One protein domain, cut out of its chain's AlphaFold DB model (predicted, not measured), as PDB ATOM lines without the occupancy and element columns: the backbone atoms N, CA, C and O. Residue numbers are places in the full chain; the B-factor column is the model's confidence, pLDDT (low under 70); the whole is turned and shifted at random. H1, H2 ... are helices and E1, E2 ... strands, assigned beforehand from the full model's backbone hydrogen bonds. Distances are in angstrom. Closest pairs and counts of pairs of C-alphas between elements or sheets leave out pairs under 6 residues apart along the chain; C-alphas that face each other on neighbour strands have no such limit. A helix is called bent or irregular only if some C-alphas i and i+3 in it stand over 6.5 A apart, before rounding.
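AT A GLANCE: This is residues 362 to 372, 374 to 431 and 473 to 584 of the 905 residues of the protein "Hypothetical protein" of Rotaria sp. Silwood2 (UniProt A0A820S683). One long, narrow sheet of ribbons side by side is bent across its middle, with a helix, H2, crossing one end of it and a short, irregular helix, H1, near the other end. The ribbons are E2 with E3, E4 with E5, E6 with E7, then E8, E9, and E10 with E11, while E1 runs along E2 at one edge; the two-residue breaks of E2-E3, E4-E5 and E6-E7 make a row in the middle, and the ring of neighbour pairs runs round that row, with no hollow tube. The printed part has 181 residues with two named helices and eleven named strands, in the order E1 H1 E2 E3 E4 E5 E6 E7 E8 E9 E10 E11 H2. The sheet is mixed and the class is mostly strand. The whole is only just loose, close to extended, with a radius of gyration of the C-alphas of 23.8 A and spans of 75 by 35 by 25 A.

HOW THE PARTS SIT: E1, residues 362 to 371, is antiparallel to E2, residues 385 to 390, with N 368 and O 388 2.7 A apart. E1 is also antiparallel to E3, residues 393 to 402, with N 363 and O 393 at 2.8 A. H1, residues 378 to 384, is on the sheet, over none of the strands; the C-alphas of Leu 383 and Val 488 are 7.6 A apart, its closest to E7, residues 483 to 489. E2 runs on into E3 at 30 degrees. E3 forms a hairpin with E4, residues 413 to 423, with N 398 and O 418 at 2.8 A. E4 runs on into E5, residues 426 to 430, at 47 degrees, and E5 is antiparallel to E2, with N 389 and O 427 at 2.8 A. E6, residues 473 to 480, is parallel to E4, with N 419 and O 475 at 2.9 A, and runs on into E7 at 44 degrees. E7 is parallel to E5, with N 486 and O 428 at 2.8 A. E8, residues 492 to 506, has E7 and E6 on one side and E9, residues 516 to 533, on the other side; N 485 and O 496, N 478 and O 503, and N 495 and O 527 stand 2.9, 2.8 and 2.8 A apart. E7, E8, E9 and E10, residues 536 to 545, form a meander, each strand the antiparallel neighbour of the one before. Between E9 and E10, N 526 and O 543 are within hydrogen-bond range at 2.9 A. E10 bends by 62 degrees at residue 540 and runs on at 38 degrees into E11, residues 548 to 552, which is antiparallel to E9, with N 519 and O 550 at 2.9 A. H2, residues 564 to 574, is on the sheet at a height of 9.2 A, over E4 and across the strands at 80 degrees to E4 on the local plane; their closest C-alphas, of Tyr 415 and Leu 571, are 6.5 A apart. H1 and H2 are apart. In H2 every O i to N i+4 pair is within hydrogen-bond range; in H1 0 of 3 are, beside 2 of 4 O i to N i+3 pairs.

IN THESE COORDINATES: E1 begins at C-alpha 362 (271.880, 376.935, 169.780) and is 27.2 A long. H1, 10.8 A long, is irregular, with C-alphas 379 and 382 7.6 A apart. E2 measures 16.7 A, E3 30.1 A, E4 30.8 A, E5 12.6 A, E6 23.8 A, E7 19.2 A and E8 42.6 A. E9, the longest strand, is 50.6 A and ends at C-alpha 533 (302.013, 354.634, 148.480). E10 measures 25.7 A and E11 12.7 A. H2, 15.7 A long, ends at C-alpha 574 (243.524, 371.334, 178.878).

THE WHOLE: The C-alphas farthest apart, of Pro 407 and Tyr 533, are 77.8 A apart. Residue 373 is cut out, with 5.7 A between C-alphas 372 and 374, and residues 432 to 472 are cut out, with 44.1 A between C-alphas 431 and 473. Of the links printed whole, E11 to H2 is long. The mean pLDDT of the printed part is 81.9; residues 509 to 515, 532 to 535 and 553 to 563 are under 70.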
ATOM      1  N   LEU A 362     271.171 376.988 171.044       88.50
ATOM      2  CA  LEU A 362     271.880 376.935 169.780       88.50
ATOM      3  C   LEU A 362     273.386 376.980 170.036       88.50
ATOM      4  O   LEU A 362     273.873 377.911 170.671       88.50
ATOM      5  N   PHE A 363     274.112 376.014 169.480       88.75
ATOM      6  CA  PHE A 363     275.568 376.026 169.385       88.75
ATOM      7  C   PHE A 363     275.983 376.091 167.918       88.75
ATOM      8  O   PHE A 363     275.511 375.293 167.100       88.75
ATOM      9  N   LEU A 364     276.885 377.017 167.604       80.25
ATOM     10  CA  LEU A 364     277.383 377.259 166.253       80.25
ATOM     11  C   LEU A 364     278.908 377.217 166.207       80.25
ATOM     12  O   LEU A 364     279.570 377.850 167.031       80.25
ATOM     13  N   PRO A 365     279.424 376.585 165.146       86.94
ATOM     14  CA  PRO A 365     279.863 375.187 165.174       86.94
ATOM     15  C   PRO A 365     280.797 374.880 166.358       86.94
ATOM     16  O   PRO A 365     281.547 375.742 166.810       86.94
ATOM     17  N   ILE A 366     280.800 373.629 166.828       91.38
ATOM     18  CA  ILE A 366     281.708 373.170 167.891       91.38
ATOM     19  C   ILE A 366     282.873 372.414 167.255       91.38
ATOM     20  O   ILE A 366     282.667 371.370 166.639       91.38
ATOM     21  N   ASN A 367     284.092 372.911 167.434       91.19
ATOM     22  CA  ASN A 367     285.320 372.269 166.973       91.19
ATOM     23  C   ASN A 367     286.159 371.856 168.178       91.19
ATOM     24  O   ASN A 367     286.363 372.649 169.089       91.19
ATOM     25  N   VAL A 368     286.673 370.636 168.181       93.12
ATOM     26  CA  VAL A 368     287.540 370.099 169.225       93.12
ATOM     27  C   VAL A 368     288.878 369.752 168.598       93.12
ATOM     28  O   VAL A 368     288.930 368.970 167.651       93.12
ATOM     29  N   TYR A 369     289.948 370.308 169.150       90.62
ATOM     30  CA  TYR A 369     291.319 370.052 168.742       90.62
ATOM     31  C   TYR A 369     292.037 369.259 169.826       90.62
ATOM     32  O   TYR A 369     291.998 369.609 171.009       90.62
ATOM     33  N   VAL A 370     292.690 368.180 169.410       90.38
ATOM     34  CA  VAL A 370     293.442 367.288 170.292       90.38
ATOM     35  C   VAL A 370     294.819 367.097 169.699       90.38
ATOM     36  O   VAL A 370     294.936 366.674 168.554       90.38
ATOM     37  N   GLU A 371     295.858 367.366 170.472       85.56
ATOM     38  CA  GLU A 371     297.227 367.171 170.010       85.56
ATOM     39  C   GLU A 371     297.881 365.968 170.679       85.56
ATOM     40  O   GLU A 371     297.557 365.601 171.813       85.56
ATOM     41  N   ASP A 372     298.831 365.352 169.983       83.88
ATOM     42  CA  ASP A 372     299.736 364.363 170.550       83.88
ATOM     43  C   ASP A 372     301.209 364.735 170.301       83.88
ATOM     44  O   ASP A 372     301.552 365.446 169.357       83.88
ATOM     45  N   ILE A 374     303.775 362.643 169.764       82.12
ATOM     46  CA  ILE A 374     304.467 361.488 169.192       82.12
ATOM     47  C   ILE A 374     305.336 361.944 168.025       82.12
ATOM     48  O   ILE A 374     304.850 362.512 167.044       82.12
ATOM     49  N   VAL A 375     306.632 361.641 168.111       81.62
ATOM     50  CA  VAL A 375     307.593 361.931 167.046       81.62
ATOM     51  C   VAL A 375     307.282 361.045 165.839       81.62
ATOM     52  O   VAL A 375     307.373 359.820 165.911       81.62
ATOM     53  N   ARG A 376     306.916 361.675 164.721       83.06
ATOM     54  CA  ARG A 376     306.597 361.015 163.447       83.06
ATOM     55  C   ARG A 376     307.495 361.522 162.323       83.06
ATOM     56  O   ARG A 376     308.123 362.575 162.429       83.06
ATOM     57  N   ASN A 377     307.524 360.775 161.222       80.44
ATOM     58  CA  ASN A 377     308.145 361.221 159.978       80.44
ATOM     59  C   ASN A 377     307.413 362.452 159.420       80.44
ATOM     60  O   ASN A 377     306.214 362.620 159.642       80.44
ATOM     61  N   LYS A 378     308.113 363.277 158.627       75.81
ATOM     62  CA  LYS A 378     307.544 364.500 158.020       75.81
ATOM     63  C   LYS A 378     306.247 364.245 157.237       75.81
ATOM     64  O   LYS A 378     305.348 365.074 157.276       75.81
ATOM     65  N   SER A 379     306.123 363.088 156.579       72.44
ATOM     66  CA  SER A 379     304.922 362.684 155.830       72.44
ATOM     67  C   SER A 379     303.664 362.547 156.692       72.44
ATOM     68  O   SER A 379     302.557 362.732 156.193       72.44
ATOM     69  N   ASP A 380     303.826 362.227 157.977       79.44
ATOM     70  CA  ASP A 380     302.739 361.854 158.889       79.44
ATOM     71  C   ASP A 380     302.599 362.840 160.055       79.44
ATOM     72  O   ASP A 380     301.854 362.598 161.002       79.44
ATOM     73  N   GLN A 381     303.303 363.975 159.986       79.44
ATOM     74  CA  GLN A 381     303.269 365.005 161.021       79.44
ATOM     75  C   GLN A 381     301.870 365.612 161.180       79.44
ATOM     76  O   GLN A 381     301.473 365.944 162.285       79.44
ATOM     77  N   HIS A 382     301.081 365.665 160.107       79.69
ATOM     78  CA  HIS A 382     299.693 366.131 160.137       79.69
ATOM     79  C   HIS A 382     298.773 365.291 161.053       79.69
ATOM     80  O   HIS A 382     297.680 365.736 161.390       79.69
ATOM     81  N   LEU A 383     299.179 364.071 161.442       83.81
ATOM     82  CA  LEU A 383     298.437 363.236 162.394       83.81
ATOM     83  C   LEU A 383     298.626 363.686 163.845       83.81
ATOM     84  O   LEU A 383     297.895 363.206 164.708       83.81
ATOM     85  N   SER A 384     299.564 364.599 164.128       83.75
ATOM     86  CA  SER A 384     299.769 365.110 165.486       83.75
ATOM     87  C   SER A 384     298.600 365.951 165.984       83.75
ATOM     88  O   SER A 384     298.435 366.098 167.189       83.75
ATOM     89  N   THR A 385     297.785 366.481 165.070       85.56
ATOM     90  CA  THR A 385     296.611 367.302 165.364       85.56
ATOM     91  C   THR A 385     295.342 366.574 164.928       85.56
ATOM     92  O   THR A 385     295.060 366.444 163.735       85.56
ATOM     93  N   GLY A 386     294.564 366.106 165.896       87.25
ATOM     94  CA  GLY A 386     293.215 365.595 165.705       87.25
ATOM     95  C   GLY A 386     292.183 366.715 165.731       87.25
ATOM     96  O   GLY A 386     292.307 367.669 166.501       87.25
ATOM     97  N   CYS A 387     291.143 366.578 164.913       89.50
ATOM     98  CA  CYS A 387     290.016 367.503 164.857       89.50
ATOM     99  C   CYS A 387     288.693 366.728 164.885       89.50
ATOM    100  O   CYS A 387     288.495 365.790 164.111       89.50
ATOM    101  N   LEU A 388     287.780 367.137 165.761       92.75
ATOM    102  CA  LEU A 388     286.389 366.693 165.804       92.75
ATOM    103  C   LEU A 388     285.497 367.925 165.654       92.75
ATOM    104  O   LEU A 388     285.589 368.861 166.434       92.75
ATOM    105  N   GLN A 389     284.605 367.909 164.676       91.31
ATOM    106  CA  GLN A 389     283.719 369.015 164.356       91.31
ATOM    107  C   GLN A 389     282.261 368.574 164.429       91.31
ATOM    108  O   GLN A 389     281.861 367.574 163.832       91.31
ATOM    109  N   LEU A 390     281.450 369.387 165.095       91.00
ATOM    110  CA  LEU A 390     279.999 369.376 165.026       91.00
ATOM    111  C   LEU A 390     279.550 370.676 164.358       91.00
ATOM    112  O   LEU A 390     279.732 371.764 164.899       91.00
ATOM    113  N   SER A 391     278.948 370.556 163.175       86.94
ATOM    114  CA  SER A 391     278.498 371.720 162.387       86.94
ATOM    115  C   SER A 391     277.470 372.602 163.109       86.94
ATOM    116  O   SER A 391     277.449 373.809 162.895       86.94
ATOM    117  N   GLY A 392     276.668 372.027 164.004       86.62
ATOM    118  CA  GLY A 392     275.838 372.773 164.943       86.62
ATOM    119  C   GLY A 392     274.955 371.853 165.781       86.62
ATOM    120  O   GLY A 392     274.733 370.691 165.430       86.62
ATOM    121  N   LEU A 393     274.451 372.389 166.887       88.62
ATOM    122  CA  LEU A 393     273.511 371.721 167.788       88.62
ATOM    123  C   LEU A 393     272.367 372.681 168.099       88.62
ATOM    124  O   LEU A 393     272.603 373.821 168.494       88.62
ATOM    125  N   ILE A 394     271.138 372.207 167.934       87.38
ATOM    126  CA  ILE A 394     269.923 372.928 168.302       87.38
ATOM    127  C   ILE A 394     269.129 372.053 169.262       87.38
ATOM    128  O   ILE A 394     268.847 370.896 168.961       87.38
ATOM    129  N   ILE A 395     268.747 372.617 170.398       88.69
ATOM    130  CA  ILE A 395     267.820 372.004 171.347       88.69
ATOM    131  C   ILE A 395     266.615 372.928 171.433       88.69
ATOM    132  O   ILE A 395     266.779 374.135 171.581       88.69
ATOM    133  N   ARG A 396     265.410 372.382 171.313       85.44
ATOM    134  CA  ARG A 396     264.152 373.111 171.465       85.44
ATOM    135  C   ARG A 396     263.271 372.384 172.457       85.44
ATOM    136  O   ARG A 396     263.188 371.159 172.410       85.44
ATOM    137  N   GLY A 397     262.602 373.140 173.308       87.31
ATOM    138  CA  GLY A 397     261.622 372.639 174.261       87.31
ATOM    139  C   GLY A 397     260.357 373.480 174.192       87.31
ATOM    140  O   GLY A 397     260.410 374.684 173.925       87.31
ATOM    141  N   HIS A 398     259.216 372.834 174.393       85.75
ATOM    142  CA  HIS A 398     257.912 373.478 174.445       85.75
ATOM    143  C   HIS A 398     257.069 372.827 175.535       85.75
ATOM    144  O   HIS A 398     256.599 371.701 175.365       85.75
ATOM    145  N   ALA A 399     256.878 373.557 176.627       88.88
ATOM    146  CA  ALA A 399     255.895 373.264 177.657       88.88
ATOM    147  C   ALA A 399     254.576 373.944 177.290       88.88
ATOM    148  O   ALA A 399     254.527 375.125 176.935       88.88
ATOM    149  N   MET A 400     253.492 373.179 177.347       88.19
ATOM    150  CA  MET A 400     252.142 373.676 177.133       88.19
ATOM    151  C   MET A 400     251.423 373.746 178.472       88.19
ATOM    152  O   MET A 400     251.239 372.728 179.149       88.19
ATOM    153  N   LEU A 401     250.995 374.954 178.819       89.50
ATOM    154  CA  LEU A 401     250.399 375.279 180.102       89.50
ATOM    155  C   LEU A 401     248.895 375.512 179.952       89.50
ATOM    156  O   LEU A 401     248.398 375.891 178.886       89.50
ATOM    157  N   SER A 402     248.157 375.226 181.019       88.94
ATOM    158  CA  SER A 402     246.715 375.428 181.096       88.94
ATOM    159  C   SER A 402     246.302 375.821 182.510       88.94
ATOM    160  O   SER A 402     246.629 375.149 183.485       88.94
ATOM    161  N   HIS A 403     245.511 376.887 182.615       85.56
ATOM    162  CA  HIS A 403     244.853 377.303 183.858       85.56
ATOM    163  C   HIS A 403     243.417 376.727 183.973       85.56
ATOM    164  O   HIS A 403     242.616 377.113 184.828       85.56
ATOM    165  N   GLU A 404     243.012 375.820 183.081       83.88
ATOM    166  CA  GLU A 404     241.620 375.375 183.037       83.88
ATOM    167  C   GLU A 404     241.227 374.553 184.275       83.88
ATOM    168  O   GLU A 404     241.799 373.505 184.567       83.88
ATOM    169  N   GLY A 405     240.194 375.003 184.991       77.31
ATOM    170  CA  GLY A 405     239.710 374.337 186.205       77.31
ATOM    171  C   GLY A 405     240.528 374.627 187.467       77.31
ATOM    172  O   GLY A 405     240.272 373.993 188.489       77.31
ATOM    173  N   LEU A 406     241.468 375.576 187.408       78.94
ATOM    174  CA  LEU A 406     242.256 376.038 188.552       78.94
ATOM    175  C   LEU A 406     241.774 377.424 189.029       78.94
ATOM    176  O   LEU A 406     241.293 378.212 188.209       78.94
ATOM    177  N   PRO A 407     241.854 377.724 190.340       79.50
ATOM    178  CA  PRO A 407     241.576 379.062 190.865       79.50
ATOM    179  C   PRO A 407     242.695 380.054 190.479       79.50
ATOM    180  O   PRO A 407     243.819 379.599 190.277       79.50
ATOM    181  N   PRO A 408     242.427 381.375 190.386       74.88
ATOM    182  CA  PRO A 408     243.410 382.382 189.944       74.88
ATOM    183  C   PRO A 408     244.705 382.443 190.759       74.88
ATOM    184  O   PRO A 408     245.717 382.925 190.271       74.88
ATOM    185  N   GLU A 409     244.659 382.005 192.016       72.62
ATOM    186  CA  GLU A 409     245.805 381.990 192.926       72.62
ATOM    187  C   GLU A 409     246.785 380.847 192.647       72.62
ATOM    188  O   GLU A 409     247.863 380.814 193.236       72.62
ATOM    189  N   ARG A 410     246.397 379.877 191.814       73.94
ATOM    190  CA  ARG A 410     247.185 378.674 191.574       73.94
ATOM    191  C   ARG A 410     248.015 378.812 190.306       73.94
ATOM    192  O   ARG A 410     247.551 379.347 189.304       73.94
ATOM    193  N   GLU A 411     249.217 378.252 190.347       75.06
ATOM    194  CA  GLU A 411     250.091 378.145 189.182       75.06
ATOM    195  C   GLU A 411     249.437 377.343 188.048       75.06
ATOM    196  O   GLU A 411     248.602 376.452 188.260       75.06
ATOM    197  N   THR A 412     249.822 377.670 186.819       83.56
ATOM    198  CA  THR A 412     249.348 376.993 185.614       83.56
ATOM    199  C   THR A 412     249.847 375.557 185.558       83.56
ATOM    200  O   THR A 412     250.989 375.264 185.899       83.56
ATOM    201  N   LEU A 413     249.000 374.649 185.080       86.38
ATOM    202  CA  LEU A 413     249.336 373.236 184.971       86.38
ATOM    203  C   LEU A 413     249.990 372.931 183.621       86.38
ATOM    204  O   LEU A 413     249.430 373.240 182.570       86.38
ATOM    205  N   GLU A 414     251.134 372.252 183.654       88.81
ATOM    206  CA  GLU A 414     251.791 371.707 182.466       88.81
ATOM    207  C   GLU A 414     251.115 370.393 182.038       88.81
ATOM    208  O   GLU A 414     251.193 369.378 182.732       88.81
ATOM    209  N   TYR A 415     250.436 370.396 180.886       89.69
ATOM    210  CA  TYR A 415     249.727 369.208 180.382       89.69
ATOM    211  C   TYR A 415     250.458 368.508 179.230       89.69
ATOM    212  O   TYR A 415     250.147 367.353 178.923       89.69
ATOM    213  N   ALA A 416     251.424 369.170 178.587       87.62
ATOM    214  CA  ALA A 416     252.233 368.567 177.536       87.62
ATOM    215  C   ALA A 416     253.643 369.161 177.455       87.62
ATOM    216  O   ALA A 416     253.815 370.366 177.615       87.62
ATOM    217  N   TRP A 417     254.615 368.313 177.119       88.69
ATOM    218  CA  TRP A 417     256.012 368.654 176.873       88.69
ATOM    219  C   TRP A 417     256.482 368.081 175.540       88.69
ATOM    220  O   TRP A 417     256.180 366.938 175.188       88.69
ATOM    221  N   GLN A 418     257.217 368.885 174.778       85.12
ATOM    222  CA  GLN A 418     257.860 368.446 173.546       85.12
ATOM    223  C   GLN A 418     259.306 368.923 173.512       85.12
ATOM    224  O   GLN A 418     259.561 370.121 173.595       85.12
ATOM    225  N   MET A 419     260.239 367.996 173.302       86.31
ATOM    226  CA  MET A 419     261.661 368.290 173.143       86.31
ATOM    227  C   MET A 419     262.169 367.819 171.776       86.31
ATOM    228  O   MET A 419     261.940 366.681 171.361       86.31
ATOM    229  N   GLU A 420     262.878 368.692 171.064       83.62
ATOM    230  CA  GLU A 420     263.519 368.410 169.778       83.62
ATOM    231  C   GLU A 420     265.020 368.710 169.873       83.62
ATOM    232  O   GLU A 420     265.428 369.838 170.139       83.62
ATOM    233  N   ILE A 421     265.845 367.693 169.639       88.62
ATOM    234  CA  ILE A 421     267.303 367.782 169.609       88.62
ATOM    235  C   ILE A 421     267.759 367.521 168.172       88.62
ATOM    236  O   ILE A 421     267.496 366.454 167.613       88.62
ATOM    237  N   ILE A 422     268.440 368.491 167.569       84.62
ATOM    238  CA  ILE A 422     268.921 368.440 166.186       84.62
ATOM    239  C   ILE A 422     270.430 368.652 166.188       84.62
ATOM    240  O   ILE A 422     270.921 369.708 166.587       84.62
ATOM    241  N   LEU A 423     271.164 367.652 165.714       89.00
ATOM    242  CA  LEU A 423     272.599 367.716 165.494       89.00
ATOM    243  C   LEU A 423     272.874 367.732 163.993       89.00
ATOM    244  O   LEU A 423     272.350 366.908 163.241       89.00
ATOM    245  N   GLY A 424     273.751 368.641 163.578       85.88
ATOM    246  CA  GLY A 424     274.287 368.644 162.224       85.88
ATOM    247  C   GLY A 424     275.264 367.493 161.964       85.88
ATOM    248  O   GLY A 424     275.402 366.558 162.752       85.88
ATOM    249  N   LYS A 425     276.021 367.582 160.866       86.81
ATOM    250  CA  LYS A 425     277.124 366.656 160.577       86.81
ATOM    251  C   LYS A 425     278.164 366.660 161.706       86.81
ATOM    252  O   LYS A 425     278.691 367.726 162.042       86.81
ATOM    253  N   ILE A 426     278.485 365.467 162.211       92.44
ATOM    254  CA  ILE A 426     279.662 365.178 163.038       92.44
ATOM    255  C   ILE A 426     280.751 364.652 162.107       92.44
ATOM    256  O   ILE A 426     280.568 363.612 161.477       92.44
ATOM    257  N   SER A 427     281.867 365.367 162.000       90.38
ATOM    258  CA  SER A 427     283.043 364.929 161.241       90.38
ATOM    259  C   SER A 427     284.239 364.833 162.171       90.38
ATOM    260  O   SER A 427     284.455 365.738 162.968       90.38
ATOM    261  N   ALA A 428     285.027 363.769 162.079       90.81
ATOM    262  CA  ALA A 428     286.250 363.657 162.865       90.81
ATOM    263  C   ALA A 428     287.400 363.095 162.045       90.81
ATOM    264  O   ALA A 428     287.213 362.197 161.225       90.81
ATOM    265  N   ARG A 429     288.602 363.584 162.339       88.81
ATOM    266  CA  ARG A 429     289.878 362.983 161.966       88.81
ATOM    267  C   ARG A 429     290.720 362.916 163.226       88.81
ATOM    268  O   ARG A 429     291.158 363.952 163.720       88.81
ATOM    269  N   ILE A 430     290.905 361.719 163.761       91.81
ATOM    270  CA  ILE A 430     291.528 361.542 165.073       91.81
ATOM    271  C   ILE A 430     292.345 360.249 165.114       91.81
ATOM    272  O   ILE A 430     292.003 359.279 164.439       91.81
ATOM    273  N   THR A 431     293.434 360.239 165.880       92.00
ATOM    274  CA  THR A 431     294.241 359.039 166.158       92.00
ATOM    275  C   THR A 431     293.716 358.310 167.397       92.00
ATOM    276  O   THR A 431     292.984 358.878 168.210       92.00
ATOM    277  N   TYR A 473     251.285 364.656 178.339       85.31
ATOM    278  CA  TYR A 473     251.824 364.184 177.059       85.31
ATOM    279  C   TYR A 473     253.309 364.529 176.960       85.31
ATOM    280  O   TYR A 473     253.662 365.688 177.139       85.31
ATOM    281  N   ASP A 474     254.164 363.558 176.655       84.00
ATOM    282  CA  ASP A 474     255.611 363.764 176.548       84.00
ATOM    283  C   ASP A 474     256.165 363.142 175.260       84.00
ATOM    284  O   ASP A 474     255.850 361.997 174.891       84.00
ATOM    285  N   VAL A 475     256.968 363.935 174.552       83.12
ATOM    286  CA  VAL A 475     257.630 363.563 173.308       83.12
ATOM    287  C   VAL A 475     259.056 364.083 173.267       83.12
ATOM    288  O   VAL A 475     259.295 365.290 173.276       83.12
ATOM    289  N   LEU A 476     259.987 363.166 173.017       85.31
ATOM    290  CA  LEU A 476     261.366 363.470 172.655       85.31
ATOM    291  C   LEU A 476     261.613 363.101 171.192       85.31
ATOM    292  O   LEU A 476     261.342 361.977 170.763       85.31
ATOM    293  N   ARG A 477     262.173 364.033 170.422       84.50
ATOM    294  CA  ARG A 477     262.684 363.807 169.067       84.50
ATOM    295  C   ARG A 477     264.169 364.121 169.025       84.50
ATOM    296  O   ARG A 477     264.594 365.191 169.438       84.50
ATOM    297  N   PHE A 478     264.941 363.206 168.466       88.88
ATOM    298  CA  PHE A 478     266.364 363.366 168.228       88.88
ATOM    299  C   PHE A 478     266.654 363.130 166.746       88.88
ATOM    300  O   PHE A 478     266.209 362.139 166.163       88.88
ATOM    301  N   SER A 479     267.402 364.038 166.131       85.19
ATOM    302  CA  SER A 479     267.836 363.948 164.741       85.19
ATOM    303  C   SER A 479     269.319 364.265 164.645       85.19
ATOM    304  O   SER A 479     269.778 365.261 165.194       85.19
ATOM    305  N   LEU A 480     270.047 363.440 163.905       87.81
ATOM    306  CA  LEU A 480     271.446 363.634 163.567       87.81
ATOM    307  C   LEU A 480     271.620 363.433 162.062       87.81
ATOM    308  O   LEU A 480     271.283 362.369 161.531       87.81
ATOM    309  N   ASP A 481     272.149 364.455 161.392       84.38
ATOM    310  CA  ASP A 481     272.241 364.496 159.929       84.38
ATOM    311  C   ASP A 481     273.160 363.402 159.378       84.38
ATOM    312  O   ASP A 481     272.748 362.588 158.549       84.38
ATOM    313  N   SER A 482     274.405 363.361 159.857       89.31
ATOM    314  CA  SER A 482     275.387 362.351 159.464       89.31
ATOM    315  C   SER A 482     276.566 362.294 160.434       89.31
ATOM    316  O   SER A 482     277.005 363.325 160.943       89.31
ATOM    317  N   ILE A 483     277.123 361.105 160.616       92.50
ATOM    318  CA  ILE A 483     278.395 360.834 161.283       92.50
ATOM    319  C   ILE A 483     279.409 360.454 160.203       92.50
ATOM    320  O   ILE A 483     279.106 359.606 159.369       92.50
ATOM    321  N   ASP A 484     280.591 361.058 160.229       91.88
ATOM    322  CA  ASP A 484     281.719 360.765 159.340       91.88
ATOM    323  C   ASP A 484     283.015 360.779 160.161       91.88
ATOM    324  O   ASP A 484     283.654 361.815 160.353       91.88
ATOM    325  N   LEU A 485     283.353 359.630 160.747       93.25
ATOM    326  CA  LEU A 485     284.501 359.477 161.639       93.25
ATOM    327  C   LEU A 485     285.637 358.780 160.905       93.25
ATOM    328  O   LEU A 485     285.474 357.664 160.415       93.25
ATOM    329  N   ASN A 486     286.803 359.415 160.889       90.56
ATOM    330  CA  ASN A 486     288.040 358.859 160.363       90.56
ATOM    331  C   ASN A 486     289.016 358.632 161.516       90.56
ATOM    332  O   ASN A 486     289.646 359.576 161.999       90.56
ATOM    333  N   LEU A 487     289.139 357.379 161.948       92.00
ATOM    334  CA  LEU A 487     290.201 356.962 162.855       92.00
ATOM    335  C   LEU A 487     291.441 356.665 162.011       92.00
ATOM    336  O   LEU A 487     291.458 355.683 161.270       92.00
ATOM    337  N   VAL A 488     292.445 357.536 162.069       89.06
ATOM    338  CA  VAL A 488     293.617 357.472 161.183       89.06
ATOM    339  C   VAL A 488     294.864 357.141 161.987       89.06
ATOM    340  O   VAL A 488     295.154 357.779 162.993       89.06
ATOM    341  N   GLU A 489     295.621 356.166 161.504       88.19
ATOM    342  CA  GLU A 489     296.924 355.759 162.018       88.19
ATOM    343  C   GLU A 489     297.963 355.765 160.892       88.19
ATOM    344  O   GLU A 489     297.653 355.952 159.709       88.19
ATOM    345  N   VAL A 490     299.231 355.547 161.242       84.31
ATOM    346  CA  VAL A 490     300.299 355.439 160.243       84.31
ATOM    347  C   VAL A 490     300.026 354.232 159.339       84.31
ATOM    348  O   VAL A 490     300.150 353.081 159.746       84.31
ATOM    349  N   GLY A 491     299.641 354.511 158.094       82.56
ATOM    350  CA  GLY A 491     299.418 353.502 157.058       82.56
ATOM    351  C   GLY A 491     298.058 352.793 157.086       82.56
ATOM    352  O   GLY A 491     297.815 351.949 156.224       82.56
ATOM    353  N   ASN A 492     297.162 353.134 158.015       88.06
ATOM    354  CA  ASN A 492     295.830 352.535 158.137       88.06
ATOM    355  C   ASN A 492     294.797 353.607 158.513       88.06
ATOM    356  O   ASN A 492     295.091 354.499 159.301       88.06
ATOM    357  N   ALA A 493     293.586 353.517 157.979       88.88
ATOM    358  CA  ALA A 493     292.473 354.371 158.361       88.88
ATOM    359  C   ALA A 493     291.180 353.557 158.425       88.88
ATOM    360  O   ALA A 493     290.878 352.758 157.540       88.88
ATOM    361  N   LEU A 494     290.396 353.780 159.472       92.31
ATOM    362  CA  LEU A 494     289.051 353.249 159.619       92.31
ATOM    363  C   LEU A 494     288.063 354.403 159.451       92.31
ATOM    364  O   LEU A 494     288.017 355.316 160.273       92.31
ATOM    365  N   ASN A 495     287.275 354.346 158.384       92.69
ATOM    366  CA  ASN A 495     286.195 355.285 158.120       92.69
ATOM    367  C   ASN A 495     284.861 354.675 158.570       92.69
ATOM    368  O   ASN A 495     284.522 353.556 158.183       92.69
ATOM    369  N   ILE A 496     284.110 355.409 159.389       93.31
ATOM    370  CA  ILE A 496     282.771 355.046 159.856       93.31
ATOM    371  C   ILE A 496     281.819 356.164 159.448       93.31
ATOM    372  O   ILE A 496     281.896 357.280 159.964       93.31
ATOM    373  N   GLN A 497     280.899 355.845 158.545       91.94
ATOM    374  CA  GLN A 497     279.882 356.753 158.035       91.94
ATOM    375  C   GLN A 497     278.488 356.254 158.400       91.94
ATOM    376  O   GLN A 497     278.151 355.098 158.158       91.94
ATOM    377  N   VAL A 498     277.660 357.122 158.982       91.81
ATOM    378  CA  VAL A 498     276.267 356.806 159.332       91.81
ATOM    379  C   VAL A 498     275.378 357.989 158.990       91.81
ATOM    380  O   VAL A 498     275.601 359.075 159.514       91.81
ATOM    381  N   ALA A 499     274.357 357.808 158.150       87.31
ATOM    382  CA  ALA A 499     273.438 358.899 157.815       87.31
ATOM    383  C   ALA A 499     272.057 358.412 157.341       87.31
ATOM    384  O   ALA A 499     271.990 357.503 156.511       87.31
ATOM    385  N   PRO A 500     270.947 359.048 157.762       87.00
ATOM    386  CA  PRO A 500     270.763 359.855 158.980       87.00
ATOM    387  C   PRO A 500     270.446 358.979 160.208       87.00
ATOM    388  O   PRO A 500     270.024 357.832 160.055       87.00
ATOM    389  N   ILE A 501     270.570 359.515 161.427       85.94
ATOM    390  CA  ILE A 501     270.056 358.867 162.652       85.94
ATOM    391  C   ILE A 501     268.870 359.673 163.174       85.94
ATOM    392  O   ILE A 501     268.980 360.871 163.415       85.94
ATOM    393  N   ARG A 502     267.719 359.022 163.352       85.12
ATOM    394  CA  ARG A 502     266.493 359.638 163.869       85.12
ATOM    395  C   ARG A 502     265.924 358.772 164.983       85.12
ATOM    396  O   ARG A 502     265.757 357.569 164.803       85.12
ATOM    397  N   LEU A 503     265.602 359.382 166.111       86.62
ATOM    398  CA  LEU A 503     265.044 358.718 167.281       86.62
ATOM    399  C   LEU A 503     263.827 359.498 167.774       86.62
ATOM    400  O   LEU A 503     263.821 360.727 167.766       86.62
ATOM    401  N   CYS A 504     262.785 358.786 168.189       82.75
ATOM    402  CA  CYS A 504     261.626 359.394 168.822       82.75
ATOM    403  C   CYS A 504     261.104 358.529 169.967       82.75
ATOM    404  O   CYS A 504     260.961 357.315 169.811       82.75
ATOM    405  N   MET A 505     260.796 359.167 171.092       81.94
ATOM    406  CA  MET A 505     260.105 358.578 172.236       81.94
ATOM    407  C   MET A 505     258.769 359.305 172.412       81.94
ATOM    408  O   MET A 505     258.726 360.531 172.362       81.94
ATOM    409  N   CYS A 506     257.679 358.548 172.556       78.31
ATOM    410  CA  CYS A 506     256.312 359.043 172.778       78.31
ATOM    411  C   CYS A 506     255.705 358.251 173.929       78.31
ATOM    412  O   CYS A 506     255.797 357.022 173.888       78.31
ATOM    413  N   ASN A 507     255.031 358.921 174.864       77.81
ATOM    414  CA  ASN A 507     254.232 358.270 175.911       77.81
ATOM    415  C   ASN A 507     252.751 358.047 175.531       77.81
ATOM    416  O   ASN A 507     251.961 357.548 176.330       77.81
ATOM    417  N   MET A 508     252.387 358.353 174.282       72.75
ATOM    418  CA  MET A 508     251.056 358.145 173.708       72.75
ATOM    419  C   MET A 508     251.134 357.653 172.252       72.75
ATOM    420  O   MET A 508     250.447 358.193 171.389       72.75
ATOM    421  N   HIS A 509     252.002 356.673 171.936       67.12
ATOM    422  CA  HIS A 509     252.334 356.305 170.543       67.12
ATOM    423  C   HIS A 509     251.165 355.686 169.756       67.12
ATOM    424  O   HIS A 509     250.906 356.038 168.600       67.12
ATOM    425  N   THR A 510     250.447 354.764 170.394       59.38
ATOM    426  CA  THR A 510     249.227 354.133 169.873       59.38
ATOM    427  C   THR A 510     248.261 353.874 171.024       59.38
ATOM    428  O   THR A 510     248.678 353.792 172.173       59.38
ATOM    429  N   ILE A 511     246.985 353.630 170.719       54.72
ATOM    430  CA  ILE A 511     245.958 353.274 171.721       54.72
ATOM    431  C   ILE A 511     246.329 352.009 172.530       54.72
ATOM    432  O   ILE A 511     245.828 351.811 173.633       54.72
ATOM    433  N   PHE A 512     247.215 351.156 171.997       51.34
ATOM    434  CA  PHE A 512     247.660 349.903 172.623       51.34
ATOM    435  C   PHE A 512     249.080 349.969 173.210       51.34
ATOM    436  O   PHE A 512     249.529 349.019 173.857       51.34
ATOM    437  N   CYS A 513     249.815 351.054 172.959       54.84
ATOM    438  CA  CYS A 513     251.197 351.219 173.385       54.84
ATOM    439  C   CYS A 513     251.420 352.671 173.785       54.84
ATOM    440  O   CYS A 513     251.566 353.539 172.919       54.84
ATOM    441  N   ASN A 514     251.446 352.890 175.097       56.50
ATOM    442  CA  ASN A 514     251.657 354.205 175.679       56.50
ATOM    443  C   ASN A 514     253.115 354.606 175.437       56.50
ATOM    444  O   ASN A 514     253.359 355.544 174.697       56.50
ATOM    445  N   GLU A 515     254.093 353.803 175.854       64.12
ATOM    446  CA  GLU A 515     255.512 354.129 175.666       64.12
ATOM    447  C   GLU A 515     256.161 353.315 174.545       64.12
ATOM    448  O   GLU A 515     256.199 352.083 174.588       64.12
ATOM    449  N   SER A 516     256.698 353.992 173.532       70.56
ATOM    450  CA  SER A 516     257.527 353.335 172.518       70.56
ATOM    451  C   SER A 516     258.682 354.213 172.064       70.56
ATOM    452  O   SER A 516     258.498 355.403 171.790       70.56
ATOM    453  N   LEU A 517     259.842 353.582 171.905       78.88
ATOM    454  CA  LEU A 517     260.990 354.118 171.195       78.88
ATOM    455  C   LEU A 517     260.923 353.664 169.738       78.88
ATOM    456  O   LEU A 517     260.846 352.465 169.449       78.88
ATOM    457  N   THR A 518     261.073 354.608 168.822       78.81
ATOM    458  CA  THR A 518     261.370 354.301 167.427       78.81
ATOM    459  C   THR A 518     262.709 354.901 167.050       78.81
ATOM    460  O   THR A 518     262.918 356.108 167.151       78.81
ATOM    461  N   LEU A 519     263.600 354.043 166.569       84.94
ATOM    462  CA  LEU A 519     264.916 354.393 166.063       84.94
ATOM    463  C   LEU A 519     264.981 354.039 164.574       84.94
ATOM    464  O   LEU A 519     264.766 352.893 164.177       84.94
ATOM    465  N   LYS A 520     265.304 355.030 163.749       83.31
ATOM    466  CA  LYS A 520     265.644 354.874 162.338       83.31
ATOM    467  C   LYS A 520     267.106 355.262 162.163       83.31
ATOM    468  O   LYS A 520     267.464 356.425 162.316       83.31
ATOM    469  N   VAL A 521     267.927 354.290 161.803       87.88
ATOM    470  CA  VAL A 521     269.302 354.508 161.359       87.88
ATOM    471  C   VAL A 521     269.323 354.268 159.856       87.88
ATOM    472  O   VAL A 521     268.848 353.235 159.389       87.88
ATOM    473  N   GLY A 522     269.796 355.246 159.092       84.56
ATOM    474  CA  GLY A 522     269.965 355.129 157.649       84.56
ATOM    475  C   GLY A 522     271.142 354.228 157.285       84.56
ATOM    476  O   GLY A 522     271.398 353.217 157.942       84.56
ATOM    477  N   THR A 523     271.868 354.602 156.237       88.69
ATOM    478  CA  THR A 523     272.993 353.809 155.744       88.69
ATOM    479  C   THR A 523     274.155 353.888 156.722       88.69
ATOM    480  O   THR A 523     274.646 354.984 157.002       88.69
ATOM    481  N   ILE A 524     274.600 352.733 157.216       92.69
ATOM    482  CA  ILE A 524     275.850 352.566 157.957       92.69
ATOM    483  C   ILE A 524     276.869 351.975 156.990       92.69
ATOM    484  O   ILE A 524     276.648 350.910 156.409       92.69
ATOM    485  N   GLN A 525     278.003 352.642 156.851       92.38
ATOM    486  CA  GLN A 525     279.127 352.171 156.070       92.38
ATOM    487  C   GLN A 525     280.395 352.236 156.910       92.38
ATOM    488  O   GLN A 525     280.735 353.272 157.468       92.38
ATOM    489  N   ILE A 526     281.102 351.117 156.991       94.31
ATOM    490  CA  ILE A 526     282.393 351.014 157.667       94.31
ATOM    491  C   ILE A 526     283.400 350.582 156.611       94.31
ATOM    492  O   ILE A 526     283.158 349.590 155.927       94.31
ATOM    493  N   ARG A 527     284.504 351.312 156.454       92.25
ATOM    494  CA  ARG A 527     285.570 350.995 155.494       92.25
ATOM    495  C   ARG A 527     286.914 350.971 156.201       92.25
ATOM    496  O   ARG A 527     287.257 351.912 156.911       92.25
ATOM    497  N   GLN A 528     287.685 349.919 155.968       92.19
ATOM    498  CA  GLN A 528     289.082 349.836 156.359       92.19
ATOM    499  C   GLN A 528     289.961 350.143 155.148       92.19
ATOM    500  O   GLN A 528     289.830 349.514 154.097       92.19
ATOM    501  N   LEU A 529     290.863 351.103 155.309       88.50
ATOM    502  CA  LEU A 529     291.717 351.637 154.261       88.50
ATOM    503  C   LEU A 529     293.185 351.447 154.648       88.50
ATOM    504  O   LEU A 529     293.597 351.834 155.735       88.50
ATOM    505  N   LEU A 530     293.990 350.891 153.749       87.38
ATOM    506  CA  LEU A 530     295.434 350.730 153.917       87.38
ATOM    507  C   LEU A 530     296.176 351.661 152.963       87.38
ATOM    508  O   LEU A 530     295.775 351.840 151.814       87.38
ATOM    509  N   ARG A 531     297.283 352.246 153.411       81.44
ATOM    510  CA  ARG A 531     298.114 353.107 152.565       81.44
ATOM    511  C   ARG A 531     299.087 352.250 151.754       81.44
ATOM    512  O   ARG A 531     299.928 351.574 152.336       81.44
ATOM    513  N   LEU A 532     298.984 352.291 150.425       69.69
ATOM    514  CA  LEU A 532     299.887 351.555 149.522       69.69
ATOM    515  C   LEU A 532     301.140 352.367 149.145       69.69
ATOM    516  O   LEU A 532     302.231 351.810 149.097       69.69
ATOM    517  N   TYR A 533     300.979 353.674 148.906       65.00
ATOM    518  CA  TYR A 533     302.013 354.634 148.480       65.00
ATOM    519  C   TYR A 533     301.682 356.044 149.023       65.00
ATOM    520  O   TYR A 533     300.574 356.250 149.540       65.00
ATOM    521  N   PRO A 534     302.595 357.039 148.971       60.94
ATOM    522  CA  PRO A 534     302.234 358.431 149.245       60.94
ATOM    523  C   PRO A 534     301.069 358.846 148.330       60.94
ATOM    524  O   PRO A 534     301.196 358.784 147.117       60.94
ATOM    525  N   GLY A 535     299.913 359.193 148.906       59.38
ATOM    526  CA  GLY A 535     298.759 359.703 148.152       59.38
ATOM    527  C   GLY A 535     297.622 358.713 147.862       59.38
ATOM    528  O   GLY A 535     296.503 359.164 147.644       59.38
ATOM    529  N   SER A 536     297.829 357.390 147.933       72.69
ATOM    530  CA  SER A 536     296.787 356.407 147.570       72.69
ATOM    531  C   SER A 536     296.357 355.499 148.731       72.69
ATOM    532  O   SER A 536     297.198 354.855 149.372       72.69
ATOM    533  N   TRP A 537     295.042 355.380 148.935       79.69
ATOM    534  CA  TRP A 537     294.412 354.476 149.902       79.69
ATOM    535  C   TRP A 537     293.755 353.285 149.191       79.69
ATOM    536  O   TRP A 537     293.008 353.467 148.234       79.69
ATOM    537  N   LEU A 538     294.011 352.071 149.678       85.75
ATOM    538  CA  LEU A 538     293.370 350.832 149.241       85.75
ATOM    539  C   LEU A 538     292.282 350.435 150.232       85.75
ATOM    540  O   LEU A 538     292.567 350.267 151.415       85.75
ATOM    541  N   GLU A 539     291.063 350.206 149.754       89.19
ATOM    542  CA  GLU A 539     290.017 349.589 150.568       89.19
ATOM    543  C   GLU A 539     290.328 348.105 150.791       89.19
ATOM    544  O   GLU A 539     290.246 347.291 149.874       89.19
ATOM    545  N   ALA A 540     290.713 347.763 152.021       89.44
ATOM    546  CA  ALA A 540     291.010 346.393 152.429       89.44
ATOM    547  C   ALA A 540     289.739 345.611 152.788       89.44
ATOM    548  O   ALA A 540     289.703 344.387 152.670       89.44
ATOM    549  N   GLY A 541     288.688 346.314 153.215       90.56
ATOM    550  CA  GLY A 541     287.385 345.724 153.486       90.56
ATOM    551  C   GLY A 541     286.341 346.774 153.832       90.56
ATOM    552  O   GLY A 541     286.665 347.838 154.364       90.56
ATOM    553  N   SER A 542     285.076 346.465 153.559       93.12
ATOM    554  CA  SER A 542     283.953 347.295 153.978       93.12
ATOM    555  C   SER A 542     282.756 346.474 154.437       93.12
ATOM    556  O   SER A 542     282.530 345.342 154.008       93.12
ATOM    557  N   ALA A 543     281.985 347.065 155.342       94.06
ATOM    558  CA  ALA A 543     280.680 346.589 155.762       94.06
ATOM    559  C   ALA A 543     279.645 347.666 155.432       94.06
ATOM    560  O   ALA A 543     279.854 348.847 155.717       94.06
ATOM    561  N   TYR A 544     278.530 347.257 154.829       92.25
ATOM    562  CA  TYR A 544     277.453 348.154 154.421       92.25
ATOM    563  C   TYR A 544     276.110 347.629 154.925       92.25
ATOM    564  O   TYR A 544     275.729 346.493 154.639       92.25
ATOM    565  N   ILE A 545     275.390 348.470 155.663       92.75
ATOM    566  CA  ILE A 545     274.056 348.189 156.193       92.75
ATOM    567  C   ILE A 545     273.130 349.310 155.690       92.75
ATOM    568  O   ILE A 545     273.367 350.468 156.023       92.75
ATOM    569  N   PRO A 546     272.101 349.012 154.876       84.81
ATOM    570  CA  PRO A 546     271.341 350.031 154.148       84.81
ATOM    571  C   PRO A 546     270.390 350.873 155.014       84.81
ATOM    572  O   PRO A 546     270.482 352.092 155.015       84.81
ATOM    573  N   GLU A 547     269.443 350.264 155.721       86.56
ATOM    574  CA  GLU A 547     268.564 350.975 156.656       86.56
ATOM    575  C   GLU A 547     268.184 350.015 157.781       86.56
ATOM    576  O   GLU A 547     267.800 348.870 157.531       86.56
ATOM    577  N   LEU A 548     268.273 350.492 159.017       85.06
ATOM    578  CA  LEU A 548     267.871 349.772 160.215       85.06
ATOM    579  C   LEU A 548     266.730 350.532 160.894       85.06
ATOM    580  O   LEU A 548     266.881 351.682 161.307       85.06
ATOM    581  N   ARG A 549     265.575 349.875 161.035       81.44
ATOM    582  CA  ARG A 549     264.432 350.394 161.796       81.44
ATOM    583  C   ARG A 549     264.167 349.501 162.990       81.44
ATOM    584  O   ARG A 549     263.920 348.309 162.827       81.44
ATOM    585  N   ILE A 550     264.194 350.094 164.174       82.00
ATOM    586  CA  ILE A 550     263.934 349.415 165.437       82.00
ATOM    587  C   ILE A 550     262.751 350.114 166.097       82.00
ATOM    588  O   ILE A 550     262.809 351.306 166.386       82.00
ATOM    589  N   ASN A 551     261.690 349.352 166.343       73.62
ATOM    590  CA  ASN A 551     260.597 349.751 167.220       73.62
ATOM    591  C   ASN A 551     260.706 348.908 168.481       73.62
ATOM    592  O   ASN A 551     260.574 347.686 168.421       73.62
ATOM    593  N   ALA A 552     260.979 349.560 169.602       70.94
ATOM    594  CA  ALA A 552     261.126 348.908 170.887       70.94
ATOM    595  C   ALA A 552     260.118 349.497 171.872       70.94
ATOM    596  O   ALA A 552     259.950 350.713 171.975       70.94
ATOM    597  N   LYS A 553     259.441 348.612 172.599       66.44
ATOM    598  CA  LYS A 553     258.643 348.984 173.760       66.44
ATOM    599  C   LYS A 553     259.559 348.902 174.972       66.44
ATOM    600  O   LYS A 553     260.121 347.838 175.225       66.44
ATOM    601  N   PHE A 554     259.712 350.004 175.688       60.53
ATOM    602  CA  PHE A 554     260.417 350.011 176.963       60.53
ATOM    603  C   PHE A 554     259.409 350.184 178.097       60.53
ATOM    604  O   PHE A 554     258.393 350.845 177.925       60.53
ATOM    605  N   GLU A 555     259.697 349.571 179.241       53.31
ATOM    606  CA  GLU A 555     258.981 349.775 180.510       53.31
ATOM    607  C   GLU A 555     259.817 350.688 181.426       53.31
ATOM    608  O   GLU A 555     260.042 350.367 182.592       53.31
ATOM    609  N   CYS A 556     260.419 351.754 180.880       42.47
ATOM    610  CA  CYS A 556     261.499 352.483 181.560       42.47
ATOM    611  C   CYS A 556     261.128 353.863 182.129       42.47
ATOM    612  O   CYS A 556     262.031 354.550 182.595       42.47
ATOM    613  N   HIS A 557     259.845 354.240 182.167       41.41
ATOM    614  CA  HIS A 557     259.354 355.483 182.788       41.41
ATOM    615  C   HIS A 557     258.162 355.222 183.752       41.41
ATOM    616  O   HIS A 557     257.649 354.099 183.782       41.41
ATOM    617  N   PRO A 558     257.813 356.161 184.672       47.59
ATOM    618  CA  PRO A 558     256.896 355.935 185.806       47.59
ATOM    619  C   PRO A 558     255.505 355.419 185.384       47.59
ATOM    620  O   PRO A 558     255.125 355.525 184.225       47.59
ATOM    621  N   PRO A 559     254.729 354.805 186.304       49.16
ATOM    622  CA  PRO A 559     253.764 353.770 185.952       49.16
ATOM    623  C   PRO A 559     252.712 354.292 184.981       49.16
ATOM    624  O   PRO A 559     252.027 355.274 185.279       49.16
ATOM    625  N   THR A 560     252.568 353.563 183.871       51.78
ATOM    626  CA  THR A 560     251.512 353.714 182.867       51.78
ATOM    627  C   THR A 560     250.201 354.150 183.518       51.78
ATOM    628  O   THR A 560     249.773 353.482 184.472       51.78
ATOM    629  N   PRO A 561     249.523 355.202 183.017       52.78
ATOM    630  CA  PRO A 561     248.163 355.467 183.448       52.78
ATOM    631  C   PRO A 561     247.359 354.189 183.216       52.78
ATOM    632  O   PRO A 561     247.387 353.604 182.132       52.78
ATOM    633  N   SER A 562     246.661 353.728 184.253       55.16
ATOM    634  CA  SER A 562     245.842 352.514 184.200       55.16
ATOM    635  C   SER A 562     244.759 352.584 183.116       55.16
ATOM    636  O   SER A 562     244.183 351.557 182.763       55.16
ATOM    637  N   ASN A 563     244.490 353.783 182.582       66.88
ATOM    638  CA  ASN A 563     243.443 354.052 181.616       66.88
ATOM    639  C   ASN A 563     243.862 355.143 180.606       66.88
ATOM    640  O   ASN A 563     243.916 356.326 180.932       66.88
ATOM    641  N   VAL A 564     244.103 354.756 179.350       71.94
ATOM    642  CA  VAL A 564     244.406 355.683 178.232       71.94
ATOM    643  C   VAL A 564     243.283 356.708 178.019       71.94
ATOM    644  O   VAL A 564     243.528 357.833 177.589       71.94
ATOM    645  N   ASN A 565     242.040 356.348 178.351       77.94
ATOM    646  CA  ASN A 565     240.903 357.257 178.216       77.94
ATOM    647  C   ASN A 565     240.980 358.435 179.197       77.94
ATOM    648  O   ASN A 565     240.660 359.551 178.801       77.94
ATOM    649  N   GLU A 566     241.450 358.210 180.429       81.25
ATOM    650  CA  GLU A 566     241.635 359.283 181.420       81.25
ATOM    651  C   GLU A 566     242.685 360.286 180.940       81.25
ATOM    652  O   GLU A 566     242.473 361.493 181.021       81.25
ATOM    653  N   GLN A 567     243.776 359.789 180.352       83.31
ATOM    654  CA  GLN A 567     244.804 360.631 179.745       83.31
ATOM    655  C   GLN A 567     244.252 361.450 178.571       83.31
ATOM    656  O   GLN A 567     244.477 362.652 178.486       83.31
ATOM    657  N   LEU A 568     243.479 360.828 177.675       82.12
ATOM    658  CA  LEU A 568     242.878 361.522 176.534       82.12
ATOM    659  C   LEU A 568     241.854 362.585 176.950       82.12
ATOM    660  O   LEU A 568     241.804 363.647 176.330       82.12
ATOM    661  N   GLU A 569     241.017 362.312 177.951       85.50
ATOM    662  CA  GLU A 569     240.060 363.291 178.476       85.50
ATOM    663  C   GLU A 569     240.771 364.470 179.139       85.50
ATOM    664  O   GLU A 569     240.423 365.620 178.868       85.50
ATOM    665  N   PHE A 570     241.806 364.190 179.932       87.81
ATOM    666  CA  PHE A 570     242.660 365.202 180.542       87.81
ATOM    667  C   PHE A 570     243.306 366.113 179.488       87.81
ATOM    668  O   PHE A 570     243.124 367.330 179.532       87.81
ATOM    669  N   LEU A 571     243.983 365.536 178.491       88.00
ATOM    670  CA  LEU A 571     244.645 366.311 177.440       88.00
ATOM    671  C   LEU A 571     243.647 367.130 176.613       88.00
ATOM    672  O   LEU A 571     243.911 368.285 176.299       88.00
ATOM    673  N   ARG A 572     242.480 366.561 176.277       88.19
ATOM    674  CA  ARG A 572     241.447 367.282 175.517       88.19
ATOM    675  C   ARG A 572     240.875 368.461 176.274       88.19
ATOM    676  O   ARG A 572     240.562 369.448 175.619       88.19
ATOM    677  N   ARG A 573     240.696 368.329 177.592       88.88
ATOM    678  CA  ARG A 573     240.245 369.420 178.454       88.88
ATOM    679  C   ARG A 573     241.259 370.556 178.384       88.88
ATOM    680  O   ARG A 573     240.941 371.614 177.874       88.88
ATOM    681  N   HIS A 574     242.507 370.289 178.759       88.62
ATOM    682  CA  HIS A 574     243.524 371.334 178.878       88.62
ATOM    683  C   HIS A 574     243.989 371.943 177.542       88.62
ATOM    684  O   HIS A 574     244.356 373.117 177.523       88.62
ATOM    685  N   ASP A 575     243.927 371.203 176.428       88.12
ATOM    686  CA  ASP A 575     244.253 371.717 175.086       88.12
ATOM    687  C   ASP A 575     243.023 372.222 174.304       88.12
ATOM    688  O   ASP A 575     243.152 372.636 173.153       88.12
ATOM    689  N   GLN A 576     241.814 372.225 174.884       85.62
ATOM    690  CA  GLN A 576     240.584 372.579 174.156       85.62
ATOM    691  C   GLN A 576     240.654 373.967 173.503       85.62
ATOM    692  O   GLN A 576     240.164 374.155 172.383       85.62
ATOM    693  N   HIS A 577     241.252 374.926 174.212       81.12
ATOM    694  CA  HIS A 577     241.395 376.309 173.772       81.12
ATOM    695  C   HIS A 577     242.517 376.496 172.746       81.12
ATOM    696  O   HIS A 577     242.333 377.237 171.781       81.12
ATOM    697  N   SER A 578     243.657 375.825 172.932       80.44
ATOM    698  CA  SER A 578     244.846 376.030 172.103       80.44
ATOM    699  C   SER A 578     244.931 375.103 170.887       80.44
ATOM    700  O   SER A 578     245.522 375.482 169.877       80.44
ATOM    701  N   GLN A 579     244.328 373.912 170.961       82.69
ATOM    702  CA  GLN A 579     244.330 372.869 169.928       82.69
ATOM    703  C   GLN A 579     245.724 372.573 169.348       82.69
ATOM    704  O   GLN A 579     245.860 372.267 168.158       82.69
ATOM    705  N   ARG A 580     246.765 372.677 170.182       78.81
ATOM    706  CA  ARG A 580     248.176 372.493 169.809       78.81
ATOM    707  C   ARG A 580     248.501 371.020 169.583       78.81
ATOM    708  O   ARG A 580     249.274 370.676 168.687       78.81
ATOM    709  N   LEU A 581     247.867 370.125 170.335       78.62
ATOM    710  CA  LEU A 581     247.941 368.678 170.158       78.62
ATOM    711  C   LEU A 581     246.971 368.240 169.054       78.62
ATOM    712  O   LEU A 581     245.983 367.542 169.282       78.62
ATOM    713  N   HIS A 582     247.272 368.613 167.808       72.12
ATOM    714  CA  HIS A 582     246.401 368.368 166.650       72.12
ATOM    715  C   HIS A 582     245.932 366.909 166.491       72.12
ATOM    716  O   HIS A 582     244.843 366.670 165.966       72.12
ATOM    717  N   PHE A 583     246.715 365.923 166.948       74.31
ATOM    718  CA  PHE A 583     246.339 364.505 166.889       74.31
ATOM    719  C   PHE A 583     245.091 364.167 167.725       74.31
ATOM    720  O   PHE A 583     244.428 363.175 167.433       74.31
ATOM    721  N   LEU A 584     244.730 364.992 168.716       73.31
ATOM    722  CA  LEU A 584     243.502 364.830 169.501       73.31
ATOM    723  C   LEU A 584     242.236 365.191 168.710       73.31
ATOM    724  O   LEU A 584     241.156 364.692 169.036       73.31
TER     725      LEU A 584